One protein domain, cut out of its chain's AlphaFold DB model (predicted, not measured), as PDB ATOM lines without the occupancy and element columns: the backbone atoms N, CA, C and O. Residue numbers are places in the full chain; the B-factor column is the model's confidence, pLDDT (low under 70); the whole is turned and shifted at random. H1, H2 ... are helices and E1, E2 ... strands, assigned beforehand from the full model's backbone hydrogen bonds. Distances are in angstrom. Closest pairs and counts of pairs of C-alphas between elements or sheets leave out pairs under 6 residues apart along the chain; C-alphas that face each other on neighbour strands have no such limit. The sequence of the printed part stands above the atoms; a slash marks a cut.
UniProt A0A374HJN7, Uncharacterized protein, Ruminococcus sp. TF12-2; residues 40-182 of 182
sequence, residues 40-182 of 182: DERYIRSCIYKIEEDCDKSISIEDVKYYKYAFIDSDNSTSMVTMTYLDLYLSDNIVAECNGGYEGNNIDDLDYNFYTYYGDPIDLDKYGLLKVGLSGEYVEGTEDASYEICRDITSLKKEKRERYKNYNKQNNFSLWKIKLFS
ATOM      1  N   ASP A  40      44.581  29.222  28.952       89.44
ATOM      2  CA  ASP A  40      44.394  29.546  30.367       89.44
ATOM      3  C   ASP A  40      43.250  28.746  31.009       89.44
ATOM      4  O   ASP A  40      43.381  28.227  32.115       89.44
ATOM      5  N   GLU A  41      42.124  28.603  30.311       92.25
ATOM      6  CA  GLU A  41      40.987  27.799  30.758       92.25
ATOM      7  C   GLU A  41      41.333  26.302  30.812       92.25
ATOM      8  O   GLU A  41      40.872  25.606  31.719       92.25
ATOM      9  N   ARG A  42      42.149  25.800  29.873       88.94
ATOM     10  CA  ARG A  42      42.638  24.413  29.889       88.94
ATOM     11  C   ARG A  42      43.558  24.168  31.079       88.94
ATOM     12  O   ARG A  42      43.372  23.155  31.751       88.94
ATOM     13  N   TYR A  43      44.468  25.099  31.368       88.44
ATOM     14  CA  TYR A  43      45.344  25.025  32.536       88.44
ATOM     15  C   TYR A  43      44.550  25.013  33.841       88.44
ATOM     16  O   TYR A  43      44.664  24.067  34.615       88.44
ATOM     17  N   ILE A  44      43.646  25.985  34.030       91.19
ATOM     18  CA  ILE A  44      42.792  26.047  35.224       91.19
ATOM     19  C   ILE A  44      41.995  24.747  35.384       91.19
ATOM     20  O   ILE A  44      41.925  24.203  36.482       91.19
ATOM     21  N   ARG A  45      41.416  24.211  34.301       89.94
ATOM     22  CA  ARG A  45      40.698  22.929  34.347       89.94
ATOM     23  C   ARG A  45      41.603  21.768  34.765       89.94
ATOM     24  O   ARG A  45      41.167  20.932  35.548       89.94
ATOM     25  N   SER A  46      42.827  21.701  34.243       87.75
ATOM     26  CA  SER A  46      43.797  20.662  34.614       87.75
ATOM     27  C   SER A  46      44.096  20.703  36.113       87.75
ATOM     28  O   SER A  46      44.000  19.683  36.793       87.75
ATOM     29  N   CYS A  47      44.332  21.904  36.647       89.00
ATOM     30  CA  CYS A  47      44.537  22.113  38.073       89.00
ATOM     31  C   CYS A  47      43.331  21.660  38.905       89.00
ATOM     32  O   CYS A  47      43.501  20.955  39.893       89.00
ATOM     33  N   ILE A  48      42.110  22.002  38.482       90.31
ATOM     34  CA  ILE A  48      40.878  21.562  39.156       90.31
ATOM     35  C   ILE A  48      40.794  20.038  39.191       90.31
ATOM     36  O   ILE A  48      40.561  19.480  40.256       90.31
ATOM     37  N   TYR A  49      41.025  19.364  38.061       87.19
ATOM     38  CA  TYR A  49      41.004  17.902  38.019       87.19
ATOM     39  C   TYR A  49      42.034  17.273  38.945       87.19
ATOM     40  O   TYR A  49      41.719  16.281  39.597       87.19
ATOM     41  N   LYS A  50      43.239  17.848  39.027       86.25
ATOM     42  CA  LYS A  50      44.261  17.340  39.936       86.25
ATOM     43  C   LYS A  50      43.838  17.482  41.399       86.25
ATOM     44  O   LYS A  50      43.999  16.552  42.178       86.25
ATOM     45  N   ILE A  51      43.237  18.612  41.760       87.00
ATOM     46  CA  ILE A  51      42.746  18.835  43.123       87.00
ATOM     47  C   ILE A  51      41.579  17.898  43.451       87.00
ATOM     48  O   ILE A  51      41.518  17.361  44.552       87.00
ATOM     49  N   GLU A  52      40.654  17.681  42.514       88.62
ATOM     50  CA  GLU A  52      39.552  16.727  42.694       88.62
ATOM     51  C   GLU A  52      40.057  15.287  42.849       88.62
ATOM     52  O   GLU A  52      39.502  14.538  43.652       88.62
ATOM     53  N   GLU A  53      41.117  14.915  42.123       86.62
ATOM     54  CA  GLU A  53      41.821  13.640  42.295       86.62
ATOM     55  C   GLU A  53      42.452  13.537  43.690       86.62
ATOM     56  O   GLU A  53      42.240  12.541  44.379       86.62
ATOM     57  N   ASP A  54      43.168  14.571  44.140       84.44
ATOM     58  CA  ASP A  54      43.801  14.585  45.461       84.44
ATOM     59  C   ASP A  54      42.773  14.541  46.606       84.44
ATOM     60  O   ASP A  54      43.052  13.970  47.659       84.44
ATOM     61  N   CYS A  55      41.585  15.122  46.402       85.94
ATOM     62  CA  CYS A  55      40.500  15.135  47.387       85.94
ATOM     63  C   CYS A  55      39.564  13.912  47.313       85.94
ATOM     64  O   CYS A  55      38.673  13.793  48.157       85.94
ATOM     65  N   ASP A  56      39.687  13.071  46.278       88.38
ATOM     66  CA  ASP A  56      38.734  12.004  45.915       88.38
ATOM     67  C   ASP A  56      37.259  12.471  45.888       88.38
ATOM     68  O   ASP A  56      36.323  11.761  46.266       88.38
ATOM     69  N   LYS A  57      37.026  13.727  45.487       87.62
ATOM     70  CA  LYS A  57      35.687  14.327  45.392       87.62
ATOM     71  C   LYS A  57      35.692  15.587  44.540       87.62
ATOM     72  O   LYS A  57      36.696  16.284  44.433       87.62
ATOM     73  N   SER A  58      34.518  15.938  44.013       87.38
ATOM     74  CA  SER A  58      34.331  17.230  43.354       87.38
ATOM     75  C   SER A  58      34.482  18.392  44.331       87.38
ATOM     76  O   SER A  58      33.992  18.337  45.465       87.38
ATOM     77  N   ILE A  59      35.100  19.475  43.864       87.19
ATOM     78  CA  ILE A  59      35.354  20.669  44.674       87.19
ATOM     79  C   ILE A  59      34.454  21.836  44.264       87.19
ATOM     80  O   ILE A  59      34.158  22.067  43.091       87.19
ATOM     81  N   SER A  60      34.025  22.618  45.255       88.31
ATOM     82  CA  SER A  60      33.349  23.892  45.018       88.31
ATOM     83  C   SER A  60      34.378  25.016  44.997       88.31
ATOM     84  O   SER A  60      35.032  25.276  46.003       88.31
ATOM     85  N   ILE A  61      34.504  25.675  43.846       90.38
ATOM     86  CA  ILE A  61      35.405  26.815  43.640       90.38
ATOM     87  C   ILE A  61      34.596  28.101  43.764       90.38
ATOM     88  O   ILE A  61      33.672  28.335  42.968       90.38
ATOM     89  N   GLU A  62      34.962  28.920  44.746       90.31
ATOM     90  CA  GLU A  62      34.321  30.193  45.077       90.31
ATOM     91  C   GLU A  62      34.945  31.360  44.314       90.31
ATOM     92  O   GLU A  62      34.235  32.232  43.812       90.31
ATOM     93  N   ASP A  63      36.272  31.364  44.186       90.50
ATOM     94  CA  ASP A  63      37.019  32.420  43.509       90.50
ATOM     95  C   ASP A  63      38.293  31.856  42.877       90.50
ATOM     96  O   ASP A  63      38.851  30.858  43.332       90.50
ATOM     97  N   VAL A  64      38.754  32.521  41.820       92.38
ATOM     98  CA  VAL A  64      39.978  32.176  41.101       92.38
ATOM     99  C   VAL A  64      40.824  33.426  40.928       92.38
ATOM    100  O   VAL A  64      40.351  34.472  40.466       92.38
ATOM    101  N   LYS A  65      42.098  33.328  41.299       93.69
ATOM    102  CA  LYS A  65      43.091  34.370  41.047       93.69
ATOM    103  C   LYS A  65      44.211  33.761  40.234       93.69
ATOM    104  O   LYS A  65      44.853  32.826  40.677       93.69
ATOM    105  N   TYR A  66      44.414  34.295  39.038       93.69
ATOM    106  CA  TYR A  66      45.377  33.750  38.100       93.69
ATOM    107  C   TYR A  66      46.316  34.847  37.616       93.69
ATOM    108  O   TYR A  66      45.871  35.923  37.205       93.69
ATOM    109  N   TYR A  67      47.611  34.578  37.685       93.00
ATOM    110  CA  TYR A  67      48.671  35.514  37.356       93.00
ATOM    111  C   TYR A  67      49.719  34.844  36.478       93.00
ATOM    112  O   TYR A  67      50.001  33.656  36.618       93.00
ATOM    113  N   LYS A  68      50.322  35.641  35.597       90.81
ATOM    114  CA  LYS A  68      51.502  35.258  34.827       90.81
ATOM    115  C   LYS A  68      52.632  36.243  35.062       90.81
ATOM    116  O   LYS A  68      52.403  37.453  35.153       90.81
ATOM    117  N   TYR A  69      53.845  35.723  35.103       88.12
ATOM    118  CA  TYR A  69      55.067  36.505  35.149       88.12
ATOM    119  C   TYR A  69      56.066  35.887  34.178       88.12
ATOM    120  O   TYR A  69      56.324  34.692  34.251       88.12
ATOM    121  N   ALA A  70      56.590  36.687  33.253       87.25
ATOM    122  CA  ALA A  70      57.565  36.230  32.274       87.25
ATOM    123  C   ALA A  70      58.919  36.889  32.542       87.25
ATOM    124  O   ALA A  70      58.978  38.096  32.798       87.25
ATOM    125  N   PHE A  71      59.987  36.103  32.480       84.50
ATOM    126  CA  PHE A  71      61.362  36.562  32.656       84.50
ATOM    127  C   PHE A  71      62.318  35.754  31.773       84.50
ATOM    128  O   PHE A  71      61.940  34.738  31.196       84.50
ATOM    129  N   ILE A  72      63.550  36.234  31.631       82.00
ATOM    130  CA  ILE A  72      64.629  35.503  30.961       82.00
ATOM    131  C   ILE A  72      65.457  34.849  32.063       82.00
ATOM    132  O   ILE A  72      65.936  35.553  32.956       82.00
ATOM    133  N   ASP A  73      65.568  33.522  32.037       71.62
ATOM    134  CA  ASP A  73      66.298  32.785  33.065       71.62
ATOM    135  C   ASP A  73      67.810  32.874  32.818       71.62
ATOM    136  O   ASP A  73      68.349  32.250  31.908       71.62
ATOM    137  N   SER A  74      68.501  33.669  33.637       71.81
ATOM    138  CA  SER A  74      69.949  33.937  33.609       71.81
ATOM    139  C   SER A  74      70.502  34.703  32.390       71.81
ATOM    140  O   SER A  74      69.916  34.760  31.311       71.81
ATOM    141  N   ASP A  75      71.695  35.283  32.576       62.59
ATOM    142  CA  ASP A  75      72.350  36.233  31.660       62.59
ATOM    143  C   ASP A  75      72.683  35.681  30.254       62.59
ATOM    144  O   ASP A  75      73.047  36.457  29.372       62.59
ATOM    145  N   ASN A  76      72.553  34.368  30.019       57.59
ATOM    146  CA  ASN A  76      72.869  33.720  28.737       57.59
ATOM    147  C   ASN A  76      71.701  32.936  28.111       57.59
ATOM    148  O   ASN A  76      71.904  32.301  27.073       57.59
ATOM    149  N   SER A  77      70.499  32.966  28.697       67.12
ATOM    150  CA  SER A  77      69.329  32.382  28.035       67.12
ATOM    151  C   SER A  77      68.722  33.358  27.031       67.12
ATOM    152  O   SER A  77      68.617  34.561  27.269       67.12
ATOM    153  N   THR A  78      68.301  32.833  25.883       67.31
ATOM    154  CA  THR A  78      67.420  33.537  24.944       67.31
ATOM    155  C   THR A  78      65.965  33.097  25.086       67.31
ATOM    156  O   THR A  78      65.093  33.696  24.450       67.31
ATOM    157  N   SER A  79      65.680  32.071  25.897       74.25
ATOM    158  CA  SER A  79      64.325  31.586  26.130       74.25
ATOM    159  C   SER A  79      63.644  32.403  27.226       74.25
ATOM    160  O   SER A  79      64.180  32.661  28.305       74.25
ATOM    161  N   MET A  80      62.437  32.869  26.908       82.12
ATOM    162  CA  MET A  80      61.551  33.506  27.871       82.12
ATOM    163  C   MET A  80      60.816  32.407  28.634       82.12
ATOM    164  O   MET A  80      60.096  31.610  28.029       82.12
ATOM    165  N   VAL A  81      60.985  32.395  29.950       82.19
ATOM    166  CA  VAL A  81      60.255  31.524  30.867       82.19
ATOM    167  C   VAL A  81      58.993  32.249  31.298       82.19
ATOM    168  O   VAL A  81      59.049  33.399  31.741       82.19
ATOM    169  N   THR A  82      57.848  31.581  31.185       86.19
ATOM    170  CA  THR A  82      56.588  32.072  31.743       86.19
ATOM    171  C   THR A  82      56.225  31.252  32.969       86.19
ATOM    172  O   THR A  82      55.963  30.058  32.873       86.19
ATOM    173  N   MET A  83      56.150  31.918  34.118       86.81
ATOM    174  CA  MET A  83      55.588  31.360  35.342       86.81
ATOM    175  C   MET A  83      54.105  31.685  35.447       86.81
ATOM    176  O   MET A  83      53.657  32.802  35.164       86.81
ATOM    177  N   THR A  84      53.354  30.700  35.909       89.25
ATOM    178  CA  THR A  84      51.922  30.741  36.171       89.25
ATOM    179  C   THR A  84      51.689  30.564  37.665       89.25
ATOM    180  O   THR A  84      52.314  29.717  38.295       89.25
ATOM    181  N   TYR A  85      50.804  31.387  38.224       91.12
ATOM    182  CA  TYR A  85      50.393  31.315  39.625       91.12
ATOM    183  C   TYR A  85      48.873  31.352  39.686       91.12
ATOM    184  O   TYR A  85      48.261  32.371  39.343       91.12
ATOM    185  N   LEU A  86      48.265  30.242  40.088       92.81
ATOM    186  CA  LEU A  86      46.823  30.069  40.162       92.81
ATOM    187  C   LEU A  86      46.410  29.748  41.597       92.81
ATOM    188  O   LEU A  86      46.716  28.681  42.105       92.81
ATOM    189  N   ASP A  87      45.641  30.635  42.218       93.25
ATOM    190  CA  ASP A  87      44.949  30.356  43.471       93.25
ATOM    191  C   ASP A  87      43.483  30.016  43.192       93.25
ATOM    192  O   ASP A  87      42.728  30.836  42.648       93.25
ATOM    193  N   LEU A  88      43.068  28.833  43.626       92.69
ATOM    194  CA  LEU A  88      41.684  28.383  43.668       92.69
ATOM    195  C   LEU A  88      41.198  28.451  45.114       92.69
ATOM    196  O   LEU A  88      41.648  27.702  45.980       92.69
ATOM    197  N   TYR A  89      40.274  29.371  45.378       91.94
ATOM    198  CA  TYR A  89      39.642  29.508  46.686       91.94
ATOM    199  C   TYR A  89      38.472  28.538  46.749       91.94
ATOM    200  O   TYR A  89      37.498  28.672  45.999       91.94
ATOM    201  N   LEU A  90      38.602  27.547  47.621       90.81
ATOM    202  CA  LEU A  90      37.595  26.531  47.862       90.81
ATOM    203  C   LEU A  90      36.727  26.937  49.056       90.81
ATOM    204  O   LEU A  90      37.038  27.873  49.798       90.81
ATOM    205  N   SER A  91      35.643  26.196  49.254       86.06
ATOM    206  CA  SER A  91      34.862  26.279  50.488       86.06
ATOM    207  C   SER A  91      35.695  25.895  51.722       86.06
ATOM    208  O   SER A  91      36.792  25.352  51.607       86.06
ATOM    209  N   ASP A  92      35.186  26.230  52.910       85.25
ATOM    210  CA  ASP A  92      35.861  25.991  54.197       85.25
ATOM    211  C   ASP A  92      37.228  26.696  54.331       85.25
ATOM    212  O   ASP A  92      38.120  26.244  55.037       85.25
ATOM    213  N   ASN A  93      37.386  27.848  53.666       86.56
ATOM    214  CA  ASN A  93      38.603  28.671  53.681       86.56
ATOM    215  C   ASN A  93      39.872  27.959  53.178       86.56
ATOM    216  O   ASN A  93      40.974  28.386  53.504       86.56
ATOM    217  N   ILE A  94      39.756  26.928  52.347       89.75
ATOM    218  CA  ILE A  94      40.931  26.291  51.747       89.75
ATOM    219  C   ILE A  94      41.369  27.078  50.506       89.75
ATOM    220  O   ILE A  94      40.546  27.532  49.708       89.75
ATOM    221  N   VAL A  95      42.678  27.234  50.320       92.56
ATOM    222  CA  VAL A  95      43.268  27.752  49.079       92.56
ATOM    223  C   VAL A  95      44.126  26.660  48.469       92.56
ATOM    224  O   VAL A  95      45.094  26.226  49.084       92.56
ATOM    225  N   ALA A  96      43.788  26.231  47.258       90.62
ATOM    226  CA  ALA A  96      44.655  25.386  46.453       90.62
ATOM    227  C   ALA A  96      45.459  26.277  45.503       90.62
ATOM    228  O   ALA A  96      44.893  26.983  44.670       90.62
ATOM    229  N   GLU A  97      46.772  26.277  45.664       90.44
ATOM    230  CA  GLU A  97      47.713  26.959  44.789       90.44
ATOM    231  C   GLU A  97      48.250  25.969  43.761       90.44
ATOM    232  O   GLU A  97      48.673  24.866  44.107       90.44
ATOM    233  N   CYS A  98      48.232  26.376  42.500       88.56
ATOM    234  CA  CYS A  98      48.803  25.643  41.388       88.56
ATOM    235  C   CYS A  98      49.784  26.572  40.685       88.56
ATOM    236  O   CYS A  98      49.390  27.585  40.101       88.56
ATOM    237  N   ASN A  99      51.064  26.237  40.782       86.44
ATOM    238  CA  ASN A  99      52.133  27.010  40.175       86.44
ATOM    239  C   ASN A  99      52.807  26.162  39.113       86.44
ATOM    240  O   ASN A  99      53.114  25.001  39.366       86.44
ATOM    241  N   GLY A 100      53.091  26.744  37.958       83.00
ATOM    242  CA  GLY A 100      53.833  26.041  36.923       83.00
ATOM    243  C   GLY A 100      54.681  26.961  36.075       83.00
ATOM    244  O   GLY A 100      54.466  28.176  36.059       83.00
ATOM    245  N   GLY A 101      55.646  26.381  35.377       82.31
ATOM    246  CA  GLY A 101      56.542  27.094  34.476       82.31
ATOM    247  C   GLY A 101      56.640  26.383  33.136       82.31
ATOM    248  O   GLY A 101      56.592  25.156  33.079       82.31
ATOM    249  N   TYR A 102      56.740  27.163  32.066       78.00
ATOM    250  CA  TYR A 102      57.016  26.657  30.727       78.00
ATOM    251  C   TYR A 102      57.936  27.620  29.979       78.00
ATOM    252  O   TYR A 102      57.853  28.846  30.144       78.00
ATOM    253  N   GLU A 103      58.803  27.067  29.136       74.50
ATOM    254  CA  GLU A 103      59.588  27.847  28.184       74.50
ATOM    255  C   GLU A 103      58.770  28.148  26.919       74.50
ATOM    256  O   GLU A 103      58.108  27.288  26.341       74.50
ATOM    257  N   GLY A 104      58.814  29.399  26.456       67.69
ATOM    258  CA  GLY A 104      58.082  29.826  25.264       67.69
ATOM    259  C   GLY A 104      56.642  30.268  25.547       67.69
ATOM    260  O   GLY A 104      56.356  30.901  26.561       67.69
ATOM    261  N   ASN A 105      55.735  30.021  24.593       64.44
ATOM    262  CA  ASN A 105      54.375  30.588  24.591       64.44
ATOM    263  C   ASN A 105      53.258  29.548  24.745       64.44
ATOM    264  O   ASN A 105      52.087  29.926  24.707       64.44
ATOM    265  N   ASN A 106      53.592  28.267  24.879       68.19
ATOM    266  CA  ASN A 106      52.615  27.191  24.860       68.19
ATOM    267  C   ASN A 106      52.441  26.601  26.260       68.19
ATOM    268  O   ASN A 106      53.370  26.045  26.831       68.19
ATOM    269  N   ILE A 107      51.229  26.711  26.798       68.62
ATOM    270  CA  ILE A 107      50.909  26.198  28.134       68.62
ATOM    271  C   ILE A 107      50.891  24.668  28.191       68.62
ATOM    272  O   ILE A 107      50.915  24.097  29.276       68.62
ATOM    273  N   ASP A 108      50.812  24.001  27.039       68.31
ATOM    274  CA  ASP A 108      50.837  22.542  26.976       68.31
ATOM    275  C   ASP A 108      52.267  21.987  27.213       68.31
ATOM    276  O   ASP A 108      52.412  20.791  27.454       68.31
ATOM    277  N   ASP A 109      53.291  22.857  27.236       63.62
ATOM    278  CA  ASP A 109      54.705  22.542  27.503       63.62
ATOM    279  C   ASP A 109      55.102  22.843  28.971       63.62
ATOM    280  O   ASP A 109      56.216  23.274  29.259       63.62
ATOM    281  N   LEU A 110      54.169  22.688  29.919       68.56
ATOM    282  CA  LEU A 110      54.442  22.868  31.351       68.56
ATOM    283  C   LEU A 110      55.434  21.818  31.860       68.56
ATOM    284  O   LEU A 110      55.082  20.648  32.009       68.56
ATOM    285  N   ASP A 111      56.641  22.269  32.194       59.31
ATOM    286  CA  ASP A 111      57.737  21.411  32.652       59.31
ATOM    287  C   ASP A 111      57.583  20.993  34.122       59.31
ATOM    288  O   ASP A 111      58.081  19.948  34.540       59.31
ATOM    289  N   TYR A 112      56.881  21.795  34.927       61.34
ATOM    290  CA  TYR A 112      56.659  21.533  36.351       61.34
ATOM    291  C   TYR A 112      55.331  22.135  36.805       61.34
ATOM    292  O   TYR A 112      55.015  23.274  36.463       61.34
ATOM    293  N   ASN A 113      54.576  21.380  37.609       72.00
ATOM    294  CA  ASN A 113      53.386  21.859  38.310       72.00
ATOM    295  C   ASN A 113      53.507  21.525  39.798       72.00
ATOM    296  O   ASN A 113      53.542  20.357  40.176       72.00
ATOM    297  N   PHE A 114      53.535  22.555  40.633       76.00
ATOM    298  CA  PHE A 114      53.510  22.435  42.083       76.00
ATOM    299  C   PHE A 114      52.100  22.714  42.585       76.00
ATOM    300  O   PHE A 114      51.490  23.721  42.218       76.00
ATOM    301  N   TYR A 115      51.612  21.822  43.441       82.56
ATOM    302  CA  TYR A 115      50.326  21.954  44.110       82.56
ATOM    303  C   TYR A 115      50.569  22.166  45.602       82.56
ATOM    304  O   TYR A 115      51.234  21.345  46.244       82.56
ATOM    305  N   THR A 116      50.039  23.268  46.133       85.62
ATOM    306  CA  THR A 116      50.130  23.610  47.555       85.62
ATOM    307  C   THR A 116      48.746  23.883  48.123       85.62
ATOM    308  O   THR A 116      48.026  24.752  47.633       85.62
ATOM    309  N   TYR A 117      48.369  23.171  49.181       87.69
ATOM    310  CA  TYR A 117      47.089  23.367  49.862       87.69
ATOM    311  C   TYR A 117      47.256  24.153  51.156       87.69
ATOM    312  O   TYR A 117      47.937  23.694  52.067       87.69
ATOM    313  N   TYR A 118      46.591  25.301  51.264       88.50
ATOM    314  CA  TYR A 118      46.574  26.135  52.463       88.50
ATOM    315  C   TYR A 118      45.224  26.030  53.167       88.50
ATOM    316  O   TYR A 118      44.181  26.209  52.537       88.50
ATOM    317  N   GLY A 119      45.231  25.802  54.477       87.56
ATOM    318  CA  GLY A 119      44.006  25.760  55.276       87.56
ATOM    319  C   GLY A 119      44.251  25.453  56.748       87.56
ATOM    320  O   GLY A 119      45.383  25.191  57.165       87.56
ATOM    321  N   ASP A 120      43.174  25.476  57.537       86.50
ATOM    322  CA  ASP A 120      43.185  24.899  58.880       86.50
ATOM    323  C   ASP A 120      43.267  23.364  58.784       86.50
ATOM    324  O   ASP A 120      42.670  22.788  57.867       86.50
ATOM    325  N   PRO A 121      43.962  22.666  59.705       84.25
ATOM    326  CA  PRO A 121      44.058  21.210  59.657       84.25
ATOM    327  C   PRO A 121      42.693  20.520  59.631       84.25
ATOM    328  O   PRO A 121      42.526  19.549  58.906       84.25
ATOM    329  N   ILE A 122      41.706  21.029  60.373       86.88
ATOM    330  CA  ILE A 122      40.367  20.428  60.412       86.88
ATOM    331  C   ILE A 122      39.704  20.499  59.033       86.88
ATOM    332  O   ILE A 122      39.037  19.552  58.622       86.88
ATOM    333  N   ASP A 123      39.881  21.604  58.313       88.38
ATOM    334  CA  ASP A 123      39.287  21.787  56.991       88.38
ATOM    335  C   ASP A 123      40.046  20.986  55.925       88.38
ATOM    336  O   ASP A 123      39.420  20.300  55.119       88.38
ATOM    337  N   LEU A 124      41.380  20.956  55.977       86.69
ATOM    338  CA  LEU A 124      42.192  20.114  55.092       86.69
ATOM    339  C   LEU A 124      41.887  18.615  55.275       86.69
ATOM    340  O   LEU A 124      41.800  17.881  54.289       86.69
ATOM    341  N   ASP A 125      41.653  18.160  56.510       85.44
ATOM    342  CA  ASP A 125      41.295  16.768  56.820       85.44
ATOM    343  C   ASP A 125      39.940  16.370  56.222       85.44
ATOM    344  O   ASP A 125      39.810  15.308  55.614       85.44
ATOM    345  N   LYS A 126      38.934  17.261  56.280       88.31
ATOM    346  CA  LYS A 126      37.628  17.043  55.619       88.31
ATOM    347  C   LYS A 126      37.767  16.807  54.115       88.31
ATOM    348  O   LYS A 126      36.862  16.243  53.490       88.31
ATOM    349  N   TYR A 127      38.841  17.306  53.509       85.38
ATOM    350  CA  TYR A 127      39.159  17.133  52.097       85.38
ATOM    351  C   TYR A 127      40.136  15.986  51.828       85.38
ATOM    352  O   TYR A 127      40.455  15.756  50.672       85.38
ATOM    353  N   GLY A 128      40.571  15.243  52.851       83.12
ATOM    354  CA  GLY A 128      41.559  14.173  52.695       83.12
ATOM    355  C   GLY A 128      42.956  14.688  52.333       83.12
ATOM    356  O   GLY A 128      43.812  13.908  51.926       83.12
ATOM    357  N   LEU A 129      43.197  15.995  52.484       81.94
ATOM    358  CA  LEU A 129      44.443  16.653  52.089       81.94
ATOM    359  C   LEU A 129      45.531  16.553  53.167       81.94
ATOM    360  O   LEU A 129      46.707  16.764  52.875       81.94
ATOM    361  N   LEU A 130      45.172  16.184  54.403       77.00
ATOM    362  CA  LEU A 130      46.143  15.824  55.433       77.00
ATOM    363  C   LEU A 130      46.690  14.413  55.178       77.00
ATOM    364  O   LEU A 130      46.227  13.425  55.748       77.00
ATOM    365  N   LYS A 131      47.719  14.298  54.334       67.19
ATOM    366  CA  LYS A 131      48.474  13.044  54.215       67.19
ATOM    367  C   LYS A 131      49.403  12.891  55.426       67.19
ATOM    368  O   LYS A 131      50.126  13.816  55.797       67.19
ATOM    369  N   VAL A 132      49.348  11.722  56.068       44.56
ATOM    370  CA  VAL A 132      50.086  11.383  57.297       44.56
ATOM    371  C   VAL A 132      51.584  11.676  57.135       44.56
ATOM    372  O   VAL A 132      52.238  11.022  56.330       44.56
ATOM    373  N   GLY A 133      52.139  12.599  57.935       45.72
ATOM    374  CA  GLY A 133      53.582  12.607  58.216       45.72
ATOM    375  C   GLY A 133      54.360  13.924  58.183       45.72
ATOM    376  O   GLY A 133      55.558  13.855  58.432       45.72
ATOM    377  N   LEU A 134      53.771  15.098  57.931       43.88
ATOM    378  CA  LEU A 134      54.543  16.351  57.907       43.88
ATOM    379  C   LEU A 134      53.860  17.454  58.715       43.88
ATOM    380  O   LEU A 134      53.108  18.291  58.223       43.88
ATOM    381  N   SER A 135      54.189  17.486  60.003       39.28
ATOM    382  CA  SER A 135      54.127  18.714  60.781       39.28
ATOM    383  C   SER A 135      55.184  19.694  60.252       39.28
ATOM    384  O   SER A 135      56.299  19.725  60.758       39.28
ATOM    385  N   GLY A 136      54.834  20.489  59.243       39.97
ATOM    386  CA  GLY A 136      55.462  21.792  59.011       39.97
ATOM    387  C   GLY A 136      56.878  21.831  58.429       39.97
ATOM    388  O   GLY A 136      57.562  22.820  58.670       39.97
ATOM    389  N   GLU A 137      57.312  20.845  57.643       38.03
ATOM    390  CA  GLU A 137      58.509  21.005  56.808       38.03
ATOM    391  C   GLU A 137      58.185  20.735  55.339       38.03
ATOM    392  O   GLU A 137      57.679  19.676  54.968       38.03
ATOM    393  N   TYR A 138      58.464  21.748  54.520       40.75
ATOM    394  CA  TYR A 138      58.515  21.684  53.068       40.75
ATOM    395  C   TYR A 138      59.486  20.569  52.659       40.75
ATOM    396  O   TYR A 138      60.683  20.666  52.930       40.75
ATOM    397  N   VAL A 139      58.984  19.504  52.031       37.75
ATOM    398  CA  VAL A 139      59.838  18.495  51.397       37.75
ATOM    399  C   VAL A 139      59.953  18.865  49.928       37.75
ATOM    400  O   VAL A 139      59.053  18.622  49.128       37.75
ATOM    401  N   GLU A 140      61.061  19.514  49.591       38.84
ATOM    402  CA  GLU A 140      61.428  19.819  48.212       38.84
ATOM    403  C   GLU A 140      61.614  18.501  47.437       38.84
ATOM    404  O   GLU A 140      62.393  17.637  47.846       38.84
ATOM    405  N   GLY A 141      60.894  18.326  46.324       41.50
ATOM    406  CA  GLY A 141      61.169  17.251  45.363       41.50
ATOM    407  C   GLY A 141      60.307  15.985  45.430       41.50
ATOM    408  O   GLY A 141      60.686  14.990  44.816       41.50
ATOM    409  N   THR A 142      59.152  15.983  46.102       43.28
ATOM    410  CA  THR A 142      58.129  14.948  45.854       43.28
ATOM    411  C   THR A 142      57.081  15.480  44.881       43.28
ATOM    412  O   THR A 142      56.490  16.524  45.129       43.28
ATOM    413  N   GLU A 143      56.831  14.758  43.787       50.09
ATOM    414  CA  GLU A 143      55.809  15.074  42.767       50.09
ATOM    415  C   GLU A 143      54.358  15.026  43.307       50.09
ATOM    416  O   GLU A 143      53.408  15.345  42.592       50.09
ATOM    417  N   ASP A 144      54.183  14.648  44.575       52.50
ATOM    418  CA  ASP A 144      52.914  14.621  45.293       52.50
ATOM    419  C   ASP A 144      52.634  15.962  45.981       52.50
ATOM    420  O   ASP A 144      53.525  16.568  46.578       52.50
ATOM    421  N   ALA A 145      51.379  16.417  45.923       57.16
ATOM    422  CA  ALA A 145      50.961  17.708  46.458       57.16
ATOM    423  C   ALA A 145      51.476  17.997  47.879       57.16
ATOM    424  O   ALA A 145      51.333  17.185  48.798       57.16
ATOM    425  N   SER A 146      52.022  19.199  48.050       66.00
ATOM    426  CA  SER A 146      52.462  19.738  49.335       66.00
ATOM    427  C   SER A 146      51.295  20.440  50.044       66.00
ATOM    428  O   SER A 146      50.383  20.962  49.404       66.00
ATOM    429  N   TYR A 147      51.270  20.446  51.376       69.62
ATOM    430  CA  TYR A 147      50.262  21.185  52.142       69.62
ATOM    431  C   TYR A 147      50.929  22.084  53.177       69.62
ATOM    432  O   TYR A 147      51.955  21.737  53.759       69.62
ATOM    433  N   GLU A 148      50.324  23.240  53.422       73.44
ATOM    434  CA  GLU A 148      50.774  24.231  54.387       73.44
ATOM    435  C   GLU A 148      49.622  24.600  55.328       73.44
ATOM    436  O   GLU A 148      48.522  24.973  54.918       73.44
ATOM    437  N   ILE A 149      49.866  24.500  56.632       77.69
ATOM    438  CA  ILE A 149      48.855  24.848  57.630       77.69
ATOM    439  C   ILE A 149      48.838  26.369  57.801       77.69
ATOM    440  O   ILE A 149      49.734  26.946  58.417       77.69
ATOM    441  N   CYS A 150      47.776  27.014  57.320       75.81
ATOM    442  CA  CYS A 150      47.568  28.452  57.447       75.81
ATOM    443  C   CYS A 150      46.309  28.731  58.272       75.81
ATOM    444  O   CYS A 150      45.187  28.611  57.788       75.81
ATOM    445  N   ARG A 151      46.494  29.143  59.532       75.25
ATOM    446  CA  ARG A 151      45.375  29.436  60.447       75.25
ATOM    447  C   ARG A 151      44.631  30.737  60.122       75.25
ATOM    448  O   ARG A 151      43.529  30.936  60.620       75.25
ATOM    449  N   ASP A 152      45.225  31.630  59.327       84.62
ATOM    450  CA  ASP A 152      44.598  32.887  58.906       84.62
ATOM    451  C   ASP A 152      44.738  33.116  57.396       84.62
ATOM    452  O   ASP A 152      45.687  33.719  56.888       84.62
ATOM    453  N   ILE A 153      43.704  32.687  56.682       85.00
ATOM    454  CA  ILE A 153      43.586  32.813  55.229       85.00
ATOM    455  C   ILE A 153      43.431  34.275  54.790       85.00
ATOM    456  O   ILE A 153      43.757  34.623  53.654       85.00
ATOM    457  N   THR A 154      42.988  35.171  55.677       86.94
ATOM    458  CA  THR A 154      42.948  36.611  55.380       86.94
ATOM    459  C   THR A 154      44.361  37.172  55.282       86.94
ATOM    460  O   THR A 154      44.652  37.942  54.361       86.94
ATOM    461  N   SER A 155      45.249  36.758  56.190       86.88
ATOM    462  CA  SER A 155      46.668  37.113  56.134       86.88
ATOM    463  C   SER A 155      47.324  36.572  54.862       86.88
ATOM    464  O   SER A 155      47.952  37.346  54.138       86.88
ATOM    465  N   LEU A 156      47.086  35.301  54.512       87.50
ATOM    466  CA  LEU A 156      47.586  34.701  53.267       87.50
ATOM    467  C   LEU A 156      47.127  35.483  52.028       87.50
ATOM    468  O   LEU A 156      47.937  35.848  51.179       87.50
ATOM    469  N   LYS A 157      45.832  35.819  51.942       87.25
ATOM    470  CA  LYS A 157      45.277  36.638  50.848       87.25
ATOM    471  C   LYS A 157      45.983  37.990  50.729       87.25
ATOM    472  O   LYS A 157      46.198  38.482  49.619       87.25
ATOM    473  N   LYS A 158      46.319  38.616  51.860       88.56
ATOM    474  CA  LYS A 158      47.038  39.895  51.890       88.56
ATOM    475  C   LYS A 158      48.483  39.729  51.421       88.56
ATOM    476  O   LYS A 158      48.936  40.529  50.606       88.56
ATOM    477  N   GLU A 159      49.174  38.696  51.891       88.44
ATOM    478  CA  GLU A 159      50.542  38.386  51.479       88.44
ATOM    479  C   GLU A 159      50.624  38.111  49.974       88.44
ATOM    480  O   GLU A 159      51.396  38.762  49.270       88.44
ATOM    481  N   LYS A 160      49.768  37.225  49.453       88.06
ATOM    482  CA  LYS A 160      49.715  36.903  48.022       88.06
ATOM    483  C   LYS A 160      49.387  38.126  47.166       88.06
ATOM    484  O   LYS A 160      49.982  38.318  46.110       88.06
ATOM    485  N   ARG A 161      48.502  39.017  47.634       86.44
ATOM    486  CA  ARG A 161      48.228  40.290  46.942       86.44
ATOM    487  C   ARG A 161      49.487  41.146  46.798       86.44
ATOM    488  O   ARG A 161      49.692  41.717  45.732       86.44
ATOM    489  N   GLU A 162      50.305  41.244  47.842       88.56
ATOM    490  CA  GLU A 162      51.573  41.978  47.774       88.56
ATOM    491  C   GLU A 162      52.611  41.261  46.908       88.56
ATOM    492  O   GLU A 162      53.296  41.915  46.122       88.56
ATOM    493  N   ARG A 163      52.694  39.927  47.004       87.50
ATOM    494  CA  ARG A 163      53.592  39.084  46.201       87.50
ATOM    495  C   ARG A 163      53.332  39.257  44.703       87.50
ATOM    496  O   ARG A 163      54.259  39.493  43.937       87.50
ATOM    497  N   TYR A 164      52.064  39.217  44.295       88.00
ATOM    498  CA  TYR A 164      51.653  39.250  42.888       88.00
ATOM    499  C   TYR A 164      51.306  40.648  42.366       88.00
ATOM    500  O   TYR A 164      50.770  40.776  41.266       88.00
ATOM    501  N   LYS A 165      51.607  41.718  43.113       87.12
ATOM    502  CA  LYS A 165      51.227  43.089  42.724       87.12
ATOM    503  C   LYS A 165      51.793  43.541  41.376       87.12
ATOM    504  O   LYS A 165      51.180  44.366  40.709       87.12
ATOM    505  N   ASN A 166      52.943  42.989  40.991       86.38
ATOM    506  CA  ASN A 166      53.631  43.298  39.737       86.38
ATOM    507  C   ASN A 166      53.397  42.234  38.654       86.38
ATOM    508  O   ASN A 166      54.007  42.306  37.592       86.38
ATOM    509  N   TYR A 167      52.578  41.217  38.928       90.19
ATOM    510  CA  TYR A 167      52.334  40.135  37.980       90.19
ATOM    511  C   TYR A 167      51.144  40.479  37.093       90.19
ATOM    512  O   TYR A 167      50.208  41.178  37.494       90.19
ATOM    513  N   ASN A 168      51.141  39.933  35.880       90.94
ATOM    514  CA  ASN A 168      50.045  40.131  34.949       90.94
ATOM    515  C   ASN A 168      48.864  39.269  35.382       90.94
ATOM    516  O   ASN A 168      48.839  38.059  35.143       90.94
ATOM    517  N   LYS A 169      47.872  39.898  36.014       92.25
ATOM    518  CA  LYS A 169      46.622  39.230  36.369       92.25
ATOM    519  C   LYS A 169      45.858  38.846  35.104       92.25
ATOM    520  O   LYS A 169      45.428  39.709  34.338       92.25
ATOM    521  N   GLN A 170      45.624  37.555  34.938       92.50
ATOM    522  CA  GLN A 170      44.796  37.023  33.871       92.50
ATOM    523  C   GLN A 170      43.328  37.132  34.280       92.50
ATOM    524  O   GLN A 170      42.945  36.754  35.384       92.50
ATOM    525  N   ASN A 171      42.495  37.684  33.400       90.00
ATOM    526  CA  ASN A 171      41.042  37.759  33.608       90.00
ATOM    527  C   ASN A 171      40.258  37.237  32.391       90.00
ATOM    528  O   ASN A 171      39.032  37.308  32.376       90.00
ATOM    529  N   ASN A 172      40.946  36.735  31.360       88.62
ATOM    530  CA  ASN A 172      40.331  36.262  30.120       88.62
ATOM    531  C   ASN A 172      40.010  34.758  30.176       88.62
ATOM    532  O   ASN A 172      40.426  33.982  29.319       88.62
ATOM    533  N   PHE A 173      39.283  34.344  31.212       92.06
ATOM    534  CA  PHE A 173      38.803  32.974  31.377       92.06
ATOM    535  C   PHE A 173      37.363  32.972  31.889       92.06
ATOM    536  O   PHE A 173      36.918  33.897  32.572       92.06
ATOM    537  N   SER A 174      36.615  31.918  31.575       91.94
ATOM    538  CA  SER A 174      35.242  31.733  32.031       91.94
ATOM    539  C   SER A 174      35.126  30.512  32.934       91.94
ATOM    540  O   SER A 174      35.144  29.375  32.468       91.94
ATOM    541  N   LEU A 175      34.892  30.743  34.231       88.00
ATOM    542  CA  LEU A 175      34.618  29.658  35.184       88.00
ATOM    543  C   LEU A 175      33.400  28.826  34.787       88.00
ATOM    544  O   LEU A 175      33.366  27.627  35.041       88.00
ATOM    545  N   TRP A 176      32.406  29.436  34.136       90.31
ATOM    546  CA  TRP A 176      31.251  28.696  33.636       90.31
ATOM    547  C   TRP A 176      31.633  27.740  32.504       90.31
ATOM    548  O   TRP A 176      31.207  26.587  32.533       90.31
ATOM    549  N   LYS A 177      32.469  28.172  31.547       91.94
ATOM    550  CA  LYS A 177      32.976  27.271  30.503       91.94
ATOM    551  C   LYS A 177      33.817  26.157  31.109       91.94
ATOM    552  O   LYS A 177      33.593  24.997  30.787       91.94
ATOM    553  N   ILE A 178      34.728  26.499  32.020       89.75
ATOM    554  CA  ILE A 178      35.570  25.522  32.713       89.75
ATOM    555  C   ILE A 178      34.685  24.468  33.390       89.75
ATOM    556  O   ILE A 178      34.814  23.293  33.067       89.75
ATOM    557  N   LYS A 179      33.698  24.868  34.206       86.50
ATOM    558  CA  LYS A 179      32.736  23.946  34.851       86.50
ATOM    559  C   LYS A 179      31.917  23.133  33.842       86.50
ATOM    560  O   LYS A 179      31.659  21.951  34.052       86.50
ATOM    561  N   LEU A 180      31.515  23.736  32.721       88.06
ATOM    562  CA  LEU A 180      30.772  23.040  31.669       88.06
ATOM    563  C   LEU A 180      31.595  21.914  31.030       88.06
ATOM    564  O   LEU A 180      31.000  20.912  30.640       88.06
ATOM    565  N   PHE A 181      32.921  22.057  30.961       87.62
ATOM    566  CA  PHE A 181      33.858  21.106  30.349       87.62
ATOM    567  C   PHE A 181      34.745  20.338  31.350       87.62
ATOM    568  O   PHE A 181      35.625  19.601  30.900       87.62
ATOM    569  N   SER A 182      34.492  20.491  32.659       76.56
ATOM    570  CA  SER A 182      35.094  19.714  33.760       76.56
ATOM    571  C   SER A 182      34.257  18.480  34.067       76.56
ATOM    572  O   SER A 182      33.033  18.650  34.261       76.56
TER     573      SER A 182
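This is residues 40 to 182 of the 182 residues of an uncharacterized protein of Ruminococcus sp. TF12-2 (UniProt A0A374HJN7). Look for one twisted sheet, built mainly of the four long strands E1 to E4, with H1 slanting across one face and H3 lying over part of the other. H2 is over E4 on the same face as H1, H4 packs on residues 41 to 45 of H1, and a long loop, residues 127 to 145, comes before the edge strand E5. The printed part has 143 residues, with four named helices and six named strands in the order H1 E1 E2 E3 E4 H2 E5 H3 E6 H4. The mixed sheet runs E5 E4 E3 E2 E1 E6, and the class is mixed, helices and strands. The whole is compact and rounded, with a radius of gyration of the C-alphas of 15.5 A and spans of 46 by 37 by 28 A.

Begin with E1, residues 61 to 72, E2, 80 to 90, E3, 95 to 103, and E4, 112 to 119: they form a meander, each strand the antiparallel neighbour of the one before. Within hydrogen-bond range you find N 67 and O 85, 2.8 A, for E1 and E2; N 86 and O 98, 2.9 A, for E2 and E3; and N 116 and O 97, 2.9 A, for E3 and E4. At one edge, E6, residues 168 to 170, is antiparallel to E1, with N 168 and O 68 2.9 A apart. At the other, E5, residues 146 to 149, is parallel to E4, with N 148 and O 117 2.8 A apart. H2, residues 121 to 126, stands up from the sheet over E4; E4, H2 and E5 form a strand-helix-strand unit, two parallel neighbour strands with a helix between, its crossover right-handed. H1, residues 40 to 55, is on the same face at a height over the sheet of 8.9 A, slantwise to the strands; its closest C-alphas to E3 are those of Cys 47 and Cys 98, 6.5 A. H3, residues 153 to 163, is on the opposite face, only just over E3, where 3 of its C-alphas fall, and along the strands at 6 degrees on the local plane. H4, residues 175 to 181, only grazes the sheet; it touches H1, the closest C-alphas being those of Arg 45 and Ile 178, 6.0 A, only just about perpendicular at 72 degrees. In H1, H2, H3 and H4 every O i to N i+4 pair is within hydrogen-bond range.

Find C-alpha 40 at (44.394, 29.546, 30.367), where H1 begins its 22.6 A. E1 starts at C-alpha 61, (35.405, 26.815, 43.640), and runs 33.0 A; E2 measures 32.0 A, E3 26.5 A, E4 23.2 A and H3 14.9 A. H4 ends at C-alpha 181, (33.858, 21.106, 30.349).

The C-alphas farthest apart are those of Asn 76 and Lys 126, 47.4 A. The printed part has no cut; the link from H2 to E5 is long, with 19 residues. The model's pLDDT is under 70 at residues 75 to 78, 104 to 112 and 131 to 147.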